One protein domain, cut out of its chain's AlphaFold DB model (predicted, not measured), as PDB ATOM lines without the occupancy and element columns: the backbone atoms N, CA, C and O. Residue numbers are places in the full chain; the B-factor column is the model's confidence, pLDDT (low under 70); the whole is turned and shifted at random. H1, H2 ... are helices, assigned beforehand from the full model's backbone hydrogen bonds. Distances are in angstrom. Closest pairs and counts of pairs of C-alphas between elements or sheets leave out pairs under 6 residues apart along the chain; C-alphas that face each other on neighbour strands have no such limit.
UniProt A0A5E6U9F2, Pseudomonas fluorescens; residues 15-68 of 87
ATOM      1  N   GLN A  15     -18.867  32.866 -13.819       96.81
ATOM      2  CA  GLN A  15     -17.535  32.250 -13.891       96.81
ATOM      3  C   GLN A  15     -17.260  31.317 -12.704       96.81
ATOM      4  O   GLN A  15     -16.724  30.224 -12.894       96.81
ATOM      5  N   LEU A  16     -17.659  31.701 -11.488       96.81
ATOM      6  CA  LEU A  16     -17.540  30.852 -10.299       96.81
ATOM      7  C   LEU A  16     -18.405  29.598 -10.422       96.81
ATOM      8  O   LEU A  16     -17.923  28.494 -10.161       96.81
ATOM      9  N   ARG A  17     -19.647  29.745 -10.899       96.62
ATOM     10  CA  ARG A  17     -20.569  28.626 -11.132       96.62
ATOM     11  C   ARG A  17     -19.989  27.620 -12.124       96.62
ATOM     12  O   ARG A  17     -20.009  26.426 -11.841       96.62
ATOM     13  N   LEU A  18     -19.416  28.087 -13.237       96.00
ATOM     14  CA  LEU A  18     -18.747  27.230 -14.228       96.00
ATOM     15  C   LEU A  18     -17.544  26.468 -13.651       96.00
ATOM     16  O   LEU A  18     -17.180  25.412 -14.161       96.00
ATOM     17  N   MET A  19     -16.930  26.981 -12.582       95.56
ATOM     18  CA  MET A  19     -15.808  26.342 -11.889       95.56
ATOM     19  C   MET A  19     -16.218  25.553 -10.641       95.56
ATOM     20  O   MET A  19     -15.336  25.093  -9.912       95.56
ATOM     21  N   CYS A  20     -17.522  25.379 -10.405       95.38
ATOM     22  CA  CYS A  20     -18.089  24.738  -9.216       95.38
ATOM     23  C   CYS A  20     -17.658  25.409  -7.900       95.38
ATOM     24  O   CYS A  20     -17.456  24.745  -6.882       95.38
ATOM     25  N   LEU A  21     -17.504  26.735  -7.912       95.69
ATOM     26  CA  LEU A  21     -17.187  27.535  -6.734       95.69
ATOM     27  C   LEU A  21     -18.443  28.262  -6.229       95.69
ATOM     28  O   LEU A  21     -19.152  28.874  -7.029       95.69
ATOM     29  N   PRO A  22     -18.721  28.251  -4.913       94.50
ATOM     30  CA  PRO A  22     -19.776  29.084  -4.355       94.50
ATOM     31  C   PRO A  22     -19.355  30.557  -4.386       94.50
ATOM     32  O   PRO A  22     -18.180  30.866  -4.179       94.50
ATOM     33  N   ILE A  23     -20.322  31.462  -4.577       92.69
ATOM     34  CA  ILE A  23     -20.092  32.919  -4.628       92.69
ATOM     35  C   ILE A  23     -19.364  33.447  -3.383       92.69
ATOM     36  O   ILE A  23     -18.502  34.311  -3.492       92.69
ATOM     37  N   SER A  24     -19.615  32.841  -2.217       94.06
ATOM     38  CA  SER A  24     -18.935  33.144  -0.950       94.06
ATOM     39  C   SER A  24     -17.425  32.870  -0.957       94.06
ATOM     40  O   SER A  24     -16.730  33.286  -0.037       94.06
ATOM     41  N   SER A  25     -16.899  32.185  -1.979       94.38
ATOM     42  CA  SER A  25     -15.454  31.981  -2.152       94.38
ATOM     43  C   SER A  25     -14.735  33.228  -2.664       94.38
ATOM     44  O   SER A  25     -13.516  33.301  -2.550       94.38
ATOM     45  N   ALA A  26     -15.451  34.193  -3.244       95.19
ATOM     46  CA  ALA A  26     -14.884  35.468  -3.669       95.19
ATOM     47  C   ALA A  26     -14.806  36.435  -2.481       95.19
ATOM     48  O   ALA A  26     -15.588  37.375  -2.377       95.19
ATOM     49  N   THR A  27     -13.883  36.167  -1.557       95.62
ATOM     50  CA  THR A  27     -13.631  37.040  -0.406       95.62
ATOM     51  C   THR A  27     -12.896  38.310  -0.833       95.62
ATOM     52  O   THR A  27     -12.129  38.298  -1.800       95.62
ATOM     53  N   ASP A  28     -13.069  39.395  -0.076       94.12
ATOM     54  CA  ASP A  28     -12.363  40.658  -0.330       94.12
ATOM     55  C   ASP A  28     -10.841  40.476  -0.326       94.12
ATOM     56  O   ASP A  28     -10.136  41.073  -1.134       94.12
ATOM     57  N   GLU A  29     -10.319  39.600   0.532       94.44
ATOM     58  CA  GLU A  29      -8.898  39.248   0.585       94.44
ATOM     59  C   GLU A  29      -8.400  38.634  -0.738       94.44
ATOM     60  O   GLU A  29      -7.372  39.051  -1.282       94.44
ATOM     61  N   LEU A  30      -9.145  37.680  -1.303       95.19
ATOM     62  CA  LEU A  30      -8.789  37.048  -2.577       95.19
ATOM     63  C   LEU A  30      -8.926  38.012  -3.753       95.19
ATOM     64  O   LEU A  30      -8.096  38.002  -4.662       95.19
ATOM     65  N   ILE A  31      -9.932  38.882  -3.721       94.94
ATOM     66  CA  ILE A  31     -10.108  39.928  -4.730       94.94
ATOM     67  C   ILE A  31      -8.953  40.933  -4.661       94.94
ATOM     68  O   ILE A  31      -8.377  41.279  -5.694       94.94
ATOM     69  N   ASN A  32      -8.581  41.385  -3.464       93.50
ATOM     70  CA  ASN A  32      -7.526  42.378  -3.270       93.50
ATOM     71  C   ASN A  32      -6.139  41.819  -3.600       93.50
ATOM     72  O   ASN A  32      -5.359  42.505  -4.261       93.50
ATOM     73  N   SER A  33      -5.842  40.570  -3.227       94.62
ATOM     74  CA  SER A  33      -4.587  39.905  -3.617       94.62
ATOM     75  C   SER A  33      -4.486  39.725  -5.134       94.62
ATOM     76  O   SER A  33      -3.462  40.071  -5.728       94.62
ATOM     77  N   PHE A  34      -5.568  39.291  -5.787       95.50
ATOM     78  CA  PHE A  34      -5.653  39.214  -7.245       95.50
ATOM     79  C   PHE A  34      -5.422  40.582  -7.903       95.50
ATOM     80  O   PHE A  34      -4.644  40.698  -8.856       95.50
ATOM     81  N   LYS A  35      -6.062  41.637  -7.375       93.75
ATOM     82  CA  LYS A  35      -5.886  43.012  -7.856       93.75
ATOM     83  C   LYS A  35      -4.449  43.493  -7.715       93.75
ATOM     84  O   LYS A  35      -3.880  43.955  -8.703       93.75
ATOM     85  N   GLY A  36      -3.846  43.320  -6.541       93.44
ATOM     86  CA  GLY A  36      -2.449  43.679  -6.292       93.44
ATOM     87  C   GLY A  36      -1.487  42.968  -7.243       93.44
ATOM     88  O   GLY A  36      -0.628  43.611  -7.846       93.44
ATOM     89  N   PHE A  37      -1.684  41.665  -7.463       94.25
ATOM     90  CA  PHE A  37      -0.832  40.872  -8.350       94.25
ATOM     91  C   PHE A  37      -0.895  41.337  -9.813       94.25
ATOM     92  O   PHE A  37       0.140  41.553 -10.443       94.25
ATOM     93  N   PHE A  38      -2.093  41.523 -10.377       94.94
ATOM     94  CA  PHE A  38      -2.243  41.864 -11.799       94.94
ATOM     95  C   PHE A  38      -2.141  43.364 -12.117       94.94
ATOM     96  O   PHE A  38      -2.021  43.720 -13.294       94.94
ATOM     97  N   ILE A  39      -2.172  44.250 -11.116       93.00
ATOM     98  CA  ILE A  39      -1.760  45.655 -11.284       93.00
ATOM     99  C   ILE A  39      -0.251  45.737 -11.538       93.00
ATOM    100  O   ILE A  39       0.177  46.501 -12.398       93.00
ATOM    101  N   ALA A  40       0.546  44.903 -10.865       91.81
ATOM    102  CA  ALA A  40       1.996  44.849 -11.052       91.81
ATOM    103  C   ALA A  40       2.437  44.155 -12.361       91.81
ATOM    104  O   ALA A  40       3.620  44.184 -12.696       91.81
ATOM    105  N   LYS A  41       1.508  43.543 -13.113       91.62
ATOM    106  CA  LYS A  41       1.770  42.872 -14.401       91.62
ATOM    107  C   LYS A  41       1.177  43.672 -15.577       91.62
ATOM    108  O   LYS A  41       0.082  43.336 -16.044       91.62
ATOM    109  N   PRO A  42       1.872  44.713 -16.085       84.50
ATOM    110  CA  PRO A  42       1.344  45.603 -17.126       84.50
ATOM    111  C   PRO A  42       1.058  44.893 -18.460       84.50
ATOM    112  O   PRO A  42       0.156  45.306 -19.190       84.50
ATOM    113  N   ASP A  43       1.762  43.795 -18.745       90.56
ATOM    114  CA  ASP A  43       1.598  43.020 -19.981       90.56
ATOM    115  C   ASP A  43       0.366  42.108 -19.968       90.56
ATOM    116  O   ASP A  43      -0.085  41.638 -21.012       90.56
ATOM    117  N   THR A  44      -0.229  41.865 -18.794       92.38
ATOM    118  CA  THR A  44      -1.475  41.098 -18.720       92.38
ATOM    119  C   THR A  44      -2.663  42.021 -18.957       92.38
ATOM    120  O   THR A  44      -3.042  42.833 -18.101       92.38
ATOM    121  N   ARG A  45      -3.285  41.854 -20.123       90.31
ATOM    122  CA  ARG A  45      -4.516  42.538 -20.519       90.31
ATOM    123  C   ARG A  45      -5.627  41.531 -20.747       90.31
ATOM    124  O   ARG A  45      -5.401  40.451 -21.283       90.31
ATOM    125  N   ASP A  46      -6.823  41.917 -20.337       93.00
ATOM    126  CA  ASP A  46      -8.035  41.150 -20.562       93.00
ATOM    127  C   ASP A  46      -9.240  42.093 -20.598       93.00
ATOM    128  O   ASP A  46      -9.143  43.257 -20.189       93.00
ATOM    129  N   ASN A  47     -10.370  41.598 -21.090       91.81
ATOM    130  CA  ASN A  47     -11.647  42.299 -20.988       91.81
ATOM    131  C   ASN A  47     -12.308  42.026 -19.621       91.81
ATOM    132  O   ASN A  47     -11.833  41.201 -18.839       91.81
ATOM    133  N   ALA A  48     -13.418  42.706 -19.318       89.81
ATOM    134  CA  ALA A  48     -14.098  42.568 -18.024       89.81
ATOM    135  C   ALA A  48     -14.484  41.112 -17.684       89.81
ATOM    136  O   ALA A  48     -14.279  40.662 -16.553       89.81
ATOM    137  N   ALA A  49     -14.982  40.352 -18.665       91.19
ATOM    138  CA  ALA A  49     -15.359  38.954 -18.472       91.19
ATOM    139  C   ALA A  49     -14.132  38.046 -18.276       91.19
ATOM    140  O   ALA A  49     -14.156  37.145 -17.437       91.19
ATOM    141  N   GLY A  50     -13.042  38.299 -19.000       94.75
ATOM    142  CA  GLY A  50     -11.798  37.552 -18.860       94.75
ATOM    143  C   GLY A  50     -11.093  37.815 -17.530       94.75
ATOM    144  O   GLY A  50     -10.575  36.879 -16.919       94.75
ATOM    145  N   TRP A  51     -11.178  39.032 -16.983       96.06
ATOM    146  CA  TRP A  51     -10.739  39.293 -15.609       96.06
ATOM    147  C   TRP A  51     -11.572  38.527 -14.573       96.06
ATOM    148  O   TRP A  51     -10.992  37.935 -13.663       96.06
ATOM    149  N   CYS A  52     -12.897  38.438 -14.743       96.25
ATOM    150  CA  CYS A  52     -13.748  37.598 -13.887       96.25
ATOM    151  C   CYS A  52     -13.362  36.112 -13.984       96.25
ATOM    152  O   CYS A  52     -13.290  35.419 -12.970       96.25
ATOM    153  N   HIS A  53     -13.056  35.624 -15.189       96.75
ATOM    154  CA  HIS A  53     -12.590  34.254 -15.403       96.75
ATOM    155  C   HIS A  53     -11.250  33.988 -14.696       96.75
ATOM    156  O   HIS A  53     -11.093  32.986 -13.995       96.75
ATOM    157  N   ARG A  54     -10.277  34.898 -14.833       96.81
ATOM    158  CA  ARG A  54      -8.977  34.798 -14.150       96.81
ATOM    159  C   ARG A  54      -9.123  34.841 -12.632       96.81
ATOM    160  O   ARG A  54      -8.459  34.056 -11.960       96.81
ATOM    161  N   LEU A  55     -10.006  35.688 -12.107       96.94
ATOM    162  CA  LEU A  55     -10.314  35.746 -10.678       96.94
ATOM    163  C   LEU A  55     -10.923  34.425 -10.182       96.94
ATOM    164  O   LEU A  55     -10.495  33.899  -9.159       96.94
ATOM    165  N   ALA A  56     -11.850  33.824 -10.928       97.19
ATOM    166  CA  ALA A  56     -12.401  32.516 -10.573       97.19
ATOM    167  C   ALA A  56     -11.312  31.420 -10.542       97.19
ATOM    168  O   ALA A  56     -11.273  30.615  -9.606       97.19
ATOM    169  N   LYS A  57     -10.358  31.427 -11.491       96.94
ATOM    170  CA  LYS A  57      -9.189  30.522 -11.456       96.94
ATOM    171  C   LYS A  57      -8.282  30.785 -10.256       96.94
ATOM    172  O   LYS A  57      -7.786  29.830  -9.663       96.94
ATOM    173  N   TRP A  58      -8.065  32.053  -9.913       96.12
ATOM    174  CA  TRP A  58      -7.274  32.466  -8.754       96.12
ATOM    175  C   TRP A  58      -7.860  31.900  -7.459       96.12
ATOM    176  O   TRP A  58      -7.169  31.204  -6.720       96.12
ATOM    177  N   ILE A  59      -9.166  32.091  -7.251       96.44
ATOM    178  CA  ILE A  59      -9.905  31.560  -6.097       96.44
ATOM    179  C   ILE A  59      -9.850  30.027  -6.068       96.44
ATOM    180  O   ILE A  59      -9.607  29.433  -5.019       96.44
ATOM    181  N   LYS A  60     -10.047  29.363  -7.216       95.25
ATOM    182  CA  LYS A  60      -9.952  27.897  -7.307       95.25
ATOM    183  C   LYS A  60      -8.576  27.394  -6.870       95.25
ATOM    184  O   LYS A  60      -8.492  26.394  -6.163       95.25
ATOM    185  N   ARG A  61      -7.517  28.079  -7.304       92.06
ATOM    186  CA  ARG A  61      -6.136  27.718  -6.987       92.06
ATOM    187  C   ARG A  61      -5.826  27.912  -5.506       92.06
ATOM    188  O   ARG A  61      -5.298  26.988  -4.909       92.06
ATOM    189  N   ASP A  62      -6.183  29.053  -4.917       92.62
ATOM    190  CA  ASP A  62      -5.977  29.311  -3.480       92.62
ATOM    191  C   ASP A  62      -6.608  28.212  -2.614       92.62
ATOM    192  O   ASP A  62      -5.979  27.684  -1.699       92.62
ATOM    193  N   ARG A  63      -7.826  27.783  -2.965       88.38
ATOM    194  CA  ARG A  63      -8.507  26.682  -2.270       88.38
ATOM    195  C   ARG A  63      -7.767  25.355  -2.396       88.38
ATOM    196  O   ARG A  63      -7.677  24.642  -1.407       88.38
ATOM    197  N   ALA A  64      -7.245  25.048  -3.582       86.25
ATOM    198  CA  ALA A  64      -6.497  23.820  -3.835       86.25
ATOM    199  C   ALA A  64      -5.125  23.804  -3.134       86.25
ATOM    200  O   ALA A  64      -4.670  22.757  -2.684       86.25
ATOM    201  N   VAL A  65      -4.476  24.964  -2.992       85.31
ATOM    202  CA  VAL A  65      -3.256  25.095  -2.179       85.31
ATOM    203  C   VAL A  65      -3.584  24.878  -0.703       85.31
ATOM    204  O   VAL A  65      -2.923  24.094  -0.029       85.31
ATOM    205  N   LYS A  66      -4.652  25.509  -0.198       84.25
ATOM    206  CA  LYS A  66      -5.082  25.368   1.204       84.25
ATOM    207  C   LYS A  66      -5.542  23.955   1.571       84.25
ATOM    208  O   LYS A  66      -5.400  23.572   2.728       84.25
ATOM    209  N   SER A  67      -6.086  23.183   0.627       81.00
ATOM    210  CA  SER A  67      -6.418  21.767   0.839       81.00
ATOM    211  C   SER A  67      -5.209  20.833   0.743       81.00
ATOM    212  O   SER A  67      -5.333  19.664   1.102       81.00
ATOM    213  N   GLY A  68      -4.048  21.328   0.298       78.06
ATOM    214  CA  GLY A  68      -2.860  20.510   0.047       78.06
ATOM    215  C   GLY A  68      -2.925  19.709  -1.258       78.06
ATOM    216  O   GLY A  68      -2.086  18.839  -1.472       78.06
TER     217      GLY A  68
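This is residues 15 to 68 of the 87 residues of a protein of Pseudomonas fluorescens (UniProt A0A5E6U9F2). One long helix, H3, makes the backbone of this small domain, with a shorter helix, H2, set steeply against the middle of it and a single helical turn, H1, packed on another side of it. From the place where it meets H3, H2 runs away to a loop, and the link from H2 to H3 turns back to the start of H3, closing a wide triangle with H2 and the first part of H3; residues 39 to 45 stick out at its far corner. The printed part has 54 residues with three named helices, in the order H1, H2, H3 along the chain, and no named strand; the class is all helix. The whole is compact, with a radius of gyration of the C-alphas of 11.2 A, and the C-alphas span 30 by 21 by 18 A along their three main axes.

The longest helix is H3, residues 48 to 66. H2, residues 28 to 39, touches H3, and the closest C-alphas are those of Leu 30 and Ile 59, 6.6 A apart. H2 touches H3 with residues 30 to 34 alone, and H3 touches H2 with residues 55 to 59 alone. The lines of H2 and H3 stand at a steep tilt of 63 degrees and run opposite ways, with their centres 10.5 A apart. H1, residues 15 to 18, touches H3 too, and the closest C-alphas are those of Leu 16 and Ala 56, 5.4 A apart. H3 touches H1 with residues 52 to 56 alone, and the centres of H1 and H3 are 9.7 A apart. H1 and H2 are apart. In H2 and H3 every O i to N i+4 pair is within hydrogen-bond range, while H1, with 4 residues, is too short for such a pair; its one O i to N i+3 pair is within range.

H3 measures 27.3 A from C-alpha 48 at (-14.098, 42.568, -18.024) to C-alpha 66 at (-5.082, 25.368, 1.204). H2 measures 16.0 A from its first C-alpha, Asp 28, to its last, Ile 39. H1 begins at C-alpha 15 at (-17.535, 32.250, -13.891) and ends at Leu 18.

The two C-alphas farthest apart are those of Asn 47 and Gly 68, at 31.5 A, and the first and last printed C-alphas, of Gln 15 and Gly 68, are 23.4 A apart. The link from H1 to H2 has 9 residues and the link from H2 to H3 has 8; both are short. Residues 39 to 45, of which 39 belongs to H2, stand free. The printed part has no cut. The mean pLDDT of the printed part is 93.1, and no printed residue is under 70.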